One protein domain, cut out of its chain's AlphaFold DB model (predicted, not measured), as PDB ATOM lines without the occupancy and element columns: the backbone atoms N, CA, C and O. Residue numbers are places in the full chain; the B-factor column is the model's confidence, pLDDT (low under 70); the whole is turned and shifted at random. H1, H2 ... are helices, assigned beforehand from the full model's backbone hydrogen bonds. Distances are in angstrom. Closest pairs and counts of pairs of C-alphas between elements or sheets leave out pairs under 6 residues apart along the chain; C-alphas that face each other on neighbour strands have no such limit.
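What this domain is: This is residues 167 to 244 of the 290 residues of an uncharacterized protein of Caenorhabditis remanei (UniProt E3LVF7). With little regular structure, this is a long, drawn-out loop: from H1 the chain runs away, turns at residues 196 to 202, which stand free, and comes back through H2 towards H1. A tail then leads off to the small helix H3; residues 236 to 242 stick out. The printed part has 78 residues, 26 of them in three named helices, with no named strand; its class is all helix. It is extended, with a radius of gyration of the C-alphas of 19.6 A, and flat, spanning 56 by 39 by 18 A.

Where its parts are: H1, residues 167 to 181, begins at C-alpha 167 (76.441, 84.471, 107.872) and measures 21.0 A. H2 is residues 204 to 210, 11.0 A. H3, residues 239 to 242, ends at C-alpha 242 (54.707, 114.383, 100.388).

How they stand to each other: H1, H2 and H3 are apart from one another. Residues 186 to 187 pair antiparallel with 211 to 212. In H1 every O i to N i+4 pair is within hydrogen-bond range; in H2 0 of 3 are, against 2 of 4 O i to N i+3 pairs; H3 is too short for an i+4 pair.

The domain as a whole: The C-alphas farthest apart, of Pro 199 and Ile 242, are 58.4 A apart. The printed part has no cut. Both links are long, 22 and 28 residues. pLDDT is under 70 at residues 194 to 195, 197 to 209 and 233 to 236.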
ATOM      1  N   ILE A 167      75.654  83.257 107.646       85.88
ATOM      2  CA  ILE A 167      76.441  84.471 107.872       85.88
ATOM      3  C   ILE A 167      77.138  84.874 106.573       85.88
ATOM      4  O   ILE A 167      77.025  86.038 106.186       85.88
ATOM      5  N   GLY A 168      77.785  83.931 105.881       88.56
ATOM      6  CA  GLY A 168      78.423  84.167 104.587       88.56
ATOM      7  C   GLY A 168      77.433  84.668 103.537       88.56
ATOM      8  O   GLY A 168      77.638  85.732 102.952       88.56
ATOM      9  N   ASP A 169      76.288  83.996 103.393       90.19
ATOM     10  CA  ASP A 169      75.229  84.411 102.460       90.19
ATOM     11  C   ASP A 169      74.695  85.819 102.768       90.19
ATOM     12  O   ASP A 169      74.388  86.619 101.872       90.19
ATOM     13  N   PHE A 170      74.587  86.154 104.056       91.56
ATOM     14  CA  PHE A 170      74.159  87.476 104.493       91.56
ATOM     15  C   PHE A 170      75.205  88.554 104.188       91.56
ATOM     16  O   PHE A 170      74.849  89.658 103.759       91.56
ATOM     17  N   GLU A 171      76.486  88.258 104.402       90.25
ATOM     18  CA  GLU A 171      77.595  89.152 104.070       90.25
ATOM     19  C   GLU A 171      77.674  89.388 102.560       90.25
ATOM     20  O   GLU A 171      77.696  90.545 102.133       90.25
ATOM     21  N   ASP A 172      77.563  88.335 101.754       92.00
ATOM     22  CA  ASP A 172      77.531  88.413 100.293       92.00
ATOM     23  C   ASP A 172      76.345  89.249  99.793       92.00
ATOM     24  O   ASP A 172      76.492  90.143  98.947       92.00
ATOM     25  N   ALA A 173      75.153  89.045 100.364       89.75
ATOM     26  CA  ALA A 173      73.988  89.871 100.064       89.75
ATOM     27  C   ALA A 173      74.213  91.344 100.462       89.75
ATOM     28  O   ALA A 173      73.871  92.264  99.702       89.75
ATOM     29  N   LYS A 174      74.822  91.591 101.630       90.69
ATOM     30  CA  LYS A 174      75.149  92.938 102.128       90.69
ATOM     31  C   LYS A 174      76.163  93.634 101.227       90.69
ATOM     32  O   LYS A 174      75.994  94.825 100.933       90.69
ATOM     33  N   GLU A 175      77.176  92.919 100.749       88.75
ATOM     34  CA  GLU A 175      78.145  93.416  99.776       88.75
ATOM     35  C   GLU A 175      77.497  93.701  98.422       88.75
ATOM     36  O   GLU A 175      77.710  94.776  97.853       88.75
ATOM     37  N   GLY A 176      76.623  92.813  97.945       89.38
ATOM     38  CA  GLY A 176      75.861  93.014  96.715       89.38
ATOM     39  C   GLY A 176      75.014  94.291  96.748       89.38
ATOM     40  O   GLY A 176      75.008  95.066  95.786       89.38
ATOM     41  N   VAL A 177      74.334  94.572  97.865       88.31
ATOM     42  CA  VAL A 177      73.589  95.832  98.060       88.31
ATOM     43  C   VAL A 177      74.543  97.026  98.151       88.31
ATOM     44  O   VAL A 177      74.321  98.045  97.492       88.31
ATOM     45  N   LYS A 178      75.653  96.895  98.890       86.94
ATOM     46  CA  LYS A 178      76.672  97.949  99.038       86.94
ATOM     47  C   LYS A 178      77.243  98.386  97.691       86.94
ATOM     48  O   LYS A 178      77.422  99.580  97.462       86.94
ATOM     49  N   GLN A 179      77.518  97.440  96.797       86.38
ATOM     50  CA  GLN A 179      78.041  97.723  95.463       86.38
ATOM     51  C   GLN A 179      76.996  98.402  94.565       86.38
ATOM     52  O   GLN A 179      77.341  99.327  93.829       86.38
ATOM     53  N   LYS A 180      75.721  97.998  94.653       86.38
ATOM     54  CA  LYS A 180      74.615  98.613  93.896       86.38
ATOM     55  C   LYS A 180      74.357 100.064  94.307       86.38
ATOM     56  O   LYS A 180      74.083 100.897  93.445       86.38
ATOM     57  N   GLU A 181      74.450 100.366  95.603       81.88
ATOM     58  CA  GLU A 181      74.190 101.707  96.150       81.88
ATOM     59  C   GLU A 181      75.409 102.639  96.106       81.88
ATOM     60  O   GLU A 181      75.259 103.857  96.252       81.88
ATOM     61  N   LYS A 182      76.621 102.106  95.889       83.44
ATOM     62  CA  LYS A 182      77.839 102.919  95.794       83.44
ATOM     63  C   LYS A 182      77.705 103.937  94.659       83.44
ATOM     64  O   LYS A 182      77.462 103.588  93.503       83.44
ATOM     65  N   VAL A 183      77.903 105.216  94.991       81.06
ATOM     66  CA  VAL A 183      77.954 106.296  93.998       81.06
ATOM     67  C   VAL A 183      79.091 105.990  93.025       81.06
ATOM     68  O   VAL A 183      80.231 105.792  93.440       81.06
ATOM     69  N   LYS A 184      78.764 105.912  91.734       82.31
ATOM     70  CA  LYS A 184      79.733 105.604  90.680       82.31
ATOM     71  C   LYS A 184      80.609 106.822  90.395       82.31
ATOM     72  O   LYS A 184      80.131 107.956  90.439       82.31
ATOM     73  N   ASP A 185      81.869 106.568  90.061       84.31
ATOM     74  CA  ASP A 185      82.791 107.603  89.600       84.31
ATOM     75  C   ASP A 185      82.259 108.238  88.314       84.31
ATOM     76  O   ASP A 185      81.866 107.548  87.367       84.31
ATOM     77  N   ILE A 186      82.238 109.569  88.282       81.56
ATOM     78  CA  ILE A 186      81.756 110.316  87.123       81.56
ATOM     79  C   ILE A 186      82.961 110.598  86.231       81.56
ATOM     80  O   ILE A 186      83.840 111.396  86.567       81.56
ATOM     81  N   ASN A 187      82.997 109.933  85.078       80.50
ATOM     82  CA  ASN A 187      83.976 110.194  84.031       80.50
ATOM     83  C   ASN A 187      83.486 111.363  83.170       80.50
ATOM     84  O   ASN A 187      82.558 111.206  82.385       80.50
ATOM     85  N   LEU A 188      84.130 112.523  83.285       81.19
ATOM     86  CA  LEU A 188      83.838 113.714  82.474       81.19
ATOM     87  C   LEU A 188      84.670 113.772  81.182       81.19
ATOM     88  O   LEU A 188      84.774 114.818  80.545       81.19
ATOM     89  N   ASN A 189      85.310 112.666  80.802       78.06
ATOM     90  CA  ASN A 189      86.148 112.619  79.614       78.06
ATOM     91  C   ASN A 189      85.279 112.470  78.355       78.06
ATOM     92  O   ASN A 189      84.590 111.463  78.195       78.06
ATOM     93  N   LEU A 190      85.335 113.452  77.458       75.81
ATOM     94  CA  LEU A 190      84.667 113.404  76.158       75.81
ATOM     95  C   LEU A 190      85.516 112.594  75.167       75.81
ATOM     96  O   LEU A 190      86.738 112.747  75.107       75.81
ATOM     97  N   SER A 191      84.890 111.728  74.372       72.81
ATOM     98  CA  SER A 191      85.586 110.989  73.316       72.81
ATOM     99  C   SER A 191      86.046 111.948  72.208       72.81
ATOM    100  O   SER A 191      85.269 112.744  71.693       72.81
ATOM    101  N   GLY A 192      87.331 111.898  71.841       71.50
ATOM    102  CA  GLY A 192      87.893 112.670  70.722       71.50
ATOM    103  C   GLY A 192      88.292 114.121  71.027       71.50
ATOM    104  O   GLY A 192      89.056 114.703  70.263       71.50
ATOM    105  N   TRP A 193      87.873 114.700  72.156       71.00
ATOM    106  CA  TRP A 193      88.295 116.046  72.561       71.00
ATOM    107  C   TRP A 193      89.579 115.971  73.405       71.00
ATOM    108  O   TRP A 193      89.548 115.616  74.581       71.00
ATOM    109  N   GLY A 194      90.732 116.280  72.800       63.56
ATOM    110  CA  GLY A 194      92.038 116.292  73.481       63.56
ATOM    111  C   GLY A 194      93.017 115.169  73.110       63.56
ATOM    112  O   GLY A 194      94.044 115.053  73.784       63.56
ATOM    113  N   SER A 195      92.731 114.394  72.053       65.12
ATOM    114  CA  SER A 195      93.613 113.352  71.485       65.12
ATOM    115  C   SER A 195      94.630 113.866  70.450       65.12
ATOM    116  O   SER A 195      95.490 113.109  70.018       65.12
ATOM    117  N   TRP A 196      94.592 115.147  70.065       70.94
ATOM    118  CA  TRP A 196      95.521 115.763  69.093       70.94
ATOM    119  C   TRP A 196      96.924 116.059  69.647       70.94
ATOM    120  O   TRP A 196      97.618 116.972  69.204       70.94
ATOM    121  N   VAL A 197      97.342 115.324  70.666       66.75
ATOM    122  CA  VAL A 197      98.663 115.492  71.266       66.75
ATOM    123  C   VAL A 197      99.728 114.874  70.358       66.75
ATOM    124  O   VAL A 197      99.533 113.797  69.799       66.75
ATOM    125  N   GLY A 198     100.848 115.580  70.192       67.06
ATOM    126  CA  GLY A 198     101.950 115.151  69.331       67.06
ATOM    127  C   GLY A 198     102.632 113.853  69.797       67.06
ATOM    128  O   GLY A 198     102.498 113.458  70.962       67.06
ATOM    129  N   PRO A 199     103.380 113.184  68.900       69.50
ATOM    130  CA  PRO A 199     104.056 111.921  69.192       69.50
ATOM    131  C   PRO A 199     105.000 112.065  70.397       69.50
ATOM    132  O   PRO A 199     105.897 112.903  70.395       69.50
ATOM    133  N   GLY A 200     104.776 111.257  71.442       69.19
ATOM    134  CA  GLY A 200     105.602 111.210  72.660       69.19
ATOM    135  C   GLY A 200     104.868 111.494  73.980       69.19
ATOM    136  O   GLY A 200     105.380 111.145  75.043       69.19
ATOM    137  N   ILE A 201     103.651 112.057  73.955       65.88
ATOM    138  CA  ILE A 201     102.814 112.218  75.162       65.88
ATOM    139  C   ILE A 201     101.899 110.993  75.346       65.88
ATOM    140  O   ILE A 201     101.159 110.601  74.448       65.88
ATOM    141  N   THR A 202     101.907 110.389  76.540       66.94
ATOM    142  CA  THR A 202     101.030 109.252  76.874       66.94
ATOM    143  C   THR A 202      99.670 109.719  77.413       66.94
ATOM    144  O   THR A 202      99.579 110.385  78.446       66.94
ATOM    145  N   GLU A 203      98.572 109.310  76.764       65.62
ATOM    146  CA  GLU A 203      97.196 109.720  77.118       65.62
ATOM    147  C   GLU A 203      96.756 109.327  78.546       65.62
ATOM    148  O   GLU A 203      95.892 109.975  79.144       65.62
ATOM    149  N   LYS A 204      97.366 108.288  79.138       66.44
ATOM    150  CA  LYS A 204      96.989 107.730  80.456       66.44
ATOM    151  C   LYS A 204      97.062 108.731  81.615       66.44
ATOM    152  O   LYS A 204      96.330 108.578  82.594       66.44
ATOM    153  N   LYS A 205      97.955 109.728  81.571       66.75
ATOM    154  CA  LYS A 205      98.060 110.730  82.653       66.75
ATOM    155  C   LYS A 205      96.909 111.737  82.612       66.75
ATOM    156  O   LYS A 205      96.401 112.090  83.666       66.75
ATOM    157  N   ARG A 206      96.448 112.135  81.422       65.94
ATOM    158  CA  ARG A 206      95.421 113.177  81.266       65.94
ATOM    159  C   ARG A 206      94.007 112.655  81.525       65.94
ATOM    160  O   ARG A 206      93.225 113.332  82.178       65.94
ATOM    161  N   ARG A 207      93.716 111.416  81.105       66.94
ATOM    162  CA  ARG A 207      92.412 110.762  81.340       66.94
ATOM    163  C   ARG A 207      92.066 110.639  82.830       66.94
ATOM    164  O   ARG A 207      90.897 110.714  83.178       66.94
ATOM    165  N   ARG A 208      93.071 110.520  83.710       67.69
ATOM    166  CA  ARG A 208      92.883 110.458  85.172       67.69
ATOM    167  C   ARG A 208      92.381 111.767  85.788       67.69
ATOM    168  O   ARG A 208      91.698 111.709  86.802       67.69
ATOM    169  N   ASN A 209      92.665 112.917  85.176       69.81
ATOM    170  CA  ASN A 209      92.268 114.224  85.714       69.81
ATOM    171  C   ASN A 209      90.781 114.538  85.482       69.81
ATOM    172  O   ASN A 209      90.243 115.437  86.118       69.81
ATOM    173  N   PHE A 210      90.125 113.800  84.583       74.00
ATOM    174  CA  PHE A 210      88.709 113.974  84.251       74.00
ATOM    175  C   PHE A 210      87.798 112.961  84.956       74.00
ATOM    176  O   PHE A 210      86.594 112.941  84.704       74.00
ATOM    177  N   VAL A 211      88.358 112.114  85.824       80.81
ATOM    178  CA  VAL A 211      87.588 111.183  86.652       80.81
ATOM    179  C   VAL A 211      87.385 111.815  88.018       80.81
ATOM    180  O   VAL A 211      88.327 111.920  88.808       80.81
ATOM    181  N   ILE A 212      86.155 112.228  88.310       83.12
ATOM    182  CA  ILE A 212      85.788 112.645  89.661       83.12
ATOM    183  C   ILE A 212      85.463 111.375  90.437       83.12
ATOM    184  O   ILE A 212      84.415 110.759  90.226       83.12
ATOM    185  N   LYS A 213      86.382 110.989  91.328       83.38
ATOM    186  CA  LYS A 213      86.157 109.878  92.253       83.38
ATOM    187  C   LYS A 213      85.001 110.219  93.183       83.38
ATOM    188  O   LYS A 213      84.996 111.283  93.810       83.38
ATOM    189  N   ALA A 214      84.035 109.321  93.276       81.00
ATOM    190  CA  ALA A 214      82.930 109.466  94.197       81.00
ATOM    191  C   ALA A 214      83.446 109.398  95.641       81.00
ATOM    192  O   ALA A 214      84.265 108.548  95.995       81.00
ATOM    193  N   LYS A 215      82.969 110.309  96.495       80.00
ATOM    194  CA  LYS A 215      83.277 110.254  97.927       80.00
ATOM    195  C   LYS A 215      82.577 109.044  98.533       80.00
ATOM    196  O   LYS A 215      81.359 108.909  98.415       80.00
ATOM    197  N   GLU A 216      83.340 108.196  99.211       77.38
ATOM    198  CA  GLU A 216      82.782 107.067  99.946       77.38
ATOM    199  C   GLU A 216      82.034 107.585 101.175       77.38
ATOM    200  O   GLU A 216      82.621 108.069 102.144       77.38
ATOM    201  N   LYS A 217      80.704 107.531 101.113       80.19
ATOM    202  CA  LYS A 217      79.851 107.839 102.255       80.19
ATOM    203  C   LYS A 217      79.854 106.632 103.192       80.19
ATOM    204  O   LYS A 217      79.560 105.518 102.763       80.19
ATOM    205  N   LYS A 218      80.155 106.862 104.473       84.56
ATOM    206  CA  LYS A 218      79.984 105.841 105.513       84.56
ATOM    207  C   LYS A 218      78.501 105.466 105.585       84.56
ATOM    208  O   LYS A 218      77.665 106.345 105.799       84.56
ATOM    209  N   ARG A 219      78.190 104.188 105.365       83.31
ATOM    210  CA  ARG A 219      76.822 103.674 105.485       83.31
ATOM    211  C   ARG A 219      76.404 103.604 106.950       83.31
ATOM    212  O   ARG A 219      77.245 103.434 107.832       83.31
ATOM    213  N   LYS A 220      75.103 103.710 107.204       86.31
ATOM    214  CA  LYS A 220      74.525 103.644 108.558       86.31
ATOM    215  C   LYS A 220      74.603 102.250 109.184       86.31
ATOM    216  O   LYS A 220      74.586 102.131 110.403       86.31
ATOM    217  N   ASP A 221      74.671 101.209 108.362       86.94
ATOM    218  CA  ASP A 221      74.733  99.801 108.766       86.94
ATOM    219  C   ASP A 221      76.169  99.262 108.900       86.94
ATOM    220  O   ASP A 221      76.353  98.064 109.101       86.94
ATOM    221  N   GLY A 222      77.188 100.123 108.785       82.62
ATOM    222  CA  GLY A 222      78.594  99.707 108.824       82.62
ATOM    223  C   GLY A 222      79.062  99.190 110.187       82.62
ATOM    224  O   GLY A 222      79.889  98.294 110.236       82.62
ATOM    225  N   GLU A 223      78.523  99.730 111.280       82.94
ATOM    226  CA  GLU A 223      78.893  99.352 112.655       82.94
ATOM    227  C   GLU A 223      77.975  98.259 113.237       82.94
ATOM    228  O   GLU A 223      78.227  97.738 114.316       82.94
ATOM    229  N   ARG A 224      76.882  97.911 112.540       84.94
ATOM    230  CA  ARG A 224      75.846  96.999 113.046       84.94
ATOM    231  C   ARG A 224      75.868  95.663 112.302       84.94
ATOM    232  O   ARG A 224      75.749  95.626 111.073       84.94
ATOM    233  N   ASN A 225      75.937  94.576 113.065       84.44
ATOM    234  CA  ASN A 225      75.870  93.203 112.558       84.44
ATOM    235  C   ASN A 225      74.402  92.777 112.377       84.44
ATOM    236  O   ASN A 225      73.519  93.290 113.065       84.44
ATOM    237  N   GLY A 226      74.128  91.868 111.435       84.69
ATOM    238  CA  GLY A 226      72.785  91.301 111.226       84.69
ATOM    239  C   GLY A 226      71.737  92.250 110.625       84.69
ATOM    240  O   GLY A 226      70.561  91.904 110.562       84.69
ATOM    241  N   LEU A 227      72.134  93.444 110.164       89.25
ATOM    242  CA  LEU A 227      71.237  94.382 109.485       89.25
ATOM    243  C   LEU A 227      71.809  94.860 108.146       89.25
ATOM    244  O   LEU A 227      72.985  95.228 108.048       89.25
ATOM    245  N   ILE A 228      70.936  94.899 107.137       89.31
ATOM    246  CA  ILE A 228      71.169  95.536 105.838       89.31
ATOM    247  C   ILE A 228      70.166  96.680 105.714       89.31
ATOM    248  O   ILE A 228      68.960  96.452 105.637       89.31
ATOM    249  N   ILE A 229      70.657  97.921 105.706       88.12
ATOM    250  CA  ILE A 229      69.813  99.099 105.473       88.12
ATOM    251  C   ILE A 229      69.981  99.519 104.017       88.12
ATOM    252  O   ILE A 229      71.063  99.960 103.627       88.12
ATOM    253  N   ALA A 230      68.910  99.421 103.230       85.25
ATOM    254  CA  ALA A 230      68.873 100.014 101.899       85.25
ATOM    255  C   ALA A 230      68.863 101.550 102.028       85.25
ATOM    256  O   ALA A 230      67.908 102.131 102.546       85.25
ATOM    257  N   GLU A 231      69.940 102.216 101.601       79.50
ATOM    258  CA  GLU A 231      70.025 103.685 101.544       79.50
ATOM    259  C   GLU A 231      69.564 104.245 100.191       79.50
ATOM    260  O   GLU A 231      69.498 105.467 100.010       79.50
ATOM    261  N   SER A 232      69.247 103.370  99.233       74.94
ATOM    262  CA  SER A 232      68.688 103.744  97.941       74.94
ATOM    263  C   SER A 232      67.425 104.584  98.123       74.94
ATOM    264  O   SER A 232      66.471 104.242  98.819       74.94
ATOM    265  N   VAL A 233      67.449 105.760  97.497       63.22
ATOM    266  CA  VAL A 233      66.415 106.781  97.637       63.22
ATOM    267  C   VAL A 233      65.207 106.394  96.778       63.22
ATOM    268  O   VAL A 233      64.895 107.057  95.792       63.22
ATOM    269  N   THR A 234      64.459 105.370  97.192       58.31
ATOM    270  CA  THR A 234      63.065 105.157  96.747       58.31
ATOM    271  C   THR A 234      62.171 106.339  97.163       58.31
ATOM    272  O   THR A 234      61.026 106.472  96.737       58.31
ATOM    273  N   ALA A 235      62.711 107.264  97.967       58.72
ATOM    274  CA  ALA A 235      62.036 108.473  98.403       58.72
ATOM    275  C   ALA A 235      61.603 109.390  97.249       58.72
ATOM    276  O   ALA A 235      60.702 110.184  97.464       58.72
ATOM    277  N   LYS A 236      62.161 109.300  96.032       62.47
ATOM    278  CA  LYS A 236      61.693 110.160  94.926       62.47
ATOM    279  C   LYS A 236      60.244 109.871  94.514       62.47
ATOM    280  O   LYS A 236      59.522 110.808  94.174       62.47
ATOM    281  N   ASP A 237      59.805 108.615  94.600       74.06
ATOM    282  CA  ASP A 237      58.500 108.205  94.072       74.06
ATOM    283  C   ASP A 237      57.400 108.100  95.137       74.06
ATOM    284  O   ASP A 237      56.226 108.260  94.794       74.06
ATOM    285  N   GLY A 238      57.764 107.890  96.407       80.94
ATOM    286  CA  GLY A 238      56.829 107.780  97.533       80.94
ATOM    287  C   GLY A 238      56.881 108.980  98.483       80.94
ATOM    288  O   GLY A 238      56.262 110.015  98.243       80.94
ATOM    289  N   ILE A 239      57.644 108.835  99.572       83.25
ATOM    290  CA  ILE A 239      57.715 109.800 100.685       83.25
ATOM    291  C   ILE A 239      58.122 111.217 100.236       83.25
ATOM    292  O   ILE A 239      57.582 112.203 100.731       83.25
ATOM    293  N   GLY A 240      59.039 111.344  99.280       83.94
ATOM    294  CA  GLY A 240      59.582 112.632  98.841       83.94
ATOM    295  C   GLY A 240      58.623 113.476  98.004       83.94
ATOM    296  O   GLY A 240      58.920 114.642  97.766       83.94
ATOM    297  N   LYS A 241      57.477 112.929  97.572       87.81
ATOM    298  CA  LYS A 241      56.385 113.733  96.995       87.81
ATOM    299  C   LYS A 241      55.594 114.472  98.073       87.81
ATOM    300  O   LYS A 241      55.088 115.556  97.815       87.81
ATOM    301  N   ILE A 242      55.480 113.865  99.253       89.25
ATOM    302  CA  ILE A 242      54.707 114.383 100.388       89.25
ATOM    303  C   ILE A 242      55.588 115.297 101.248       89.25
ATOM    304  O   ILE A 242      55.115 116.289 101.795       89.25
ATOM    305  N   GLN A 243      56.881 114.980 101.359       89.25
ATOM    306  CA  GLN A 243      57.828 115.797 102.108       89.25
ATOM    307  C   GLN A 243      58.160 117.108 101.380       89.25
ATOM    308  O   GLN A 243      58.367 117.115 100.162       89.25
ATOM    309  N   PRO A 244      58.274 118.228 102.114       89.69
ATOM    310  CA  PRO A 244      58.702 119.488 101.529       89.69
ATOM    311  C   PRO A 244      60.165 119.402 101.075       89.69
ATOM    312  O   PRO A 244      61.022 118.863 101.772       89.69
TER     313      PRO A 244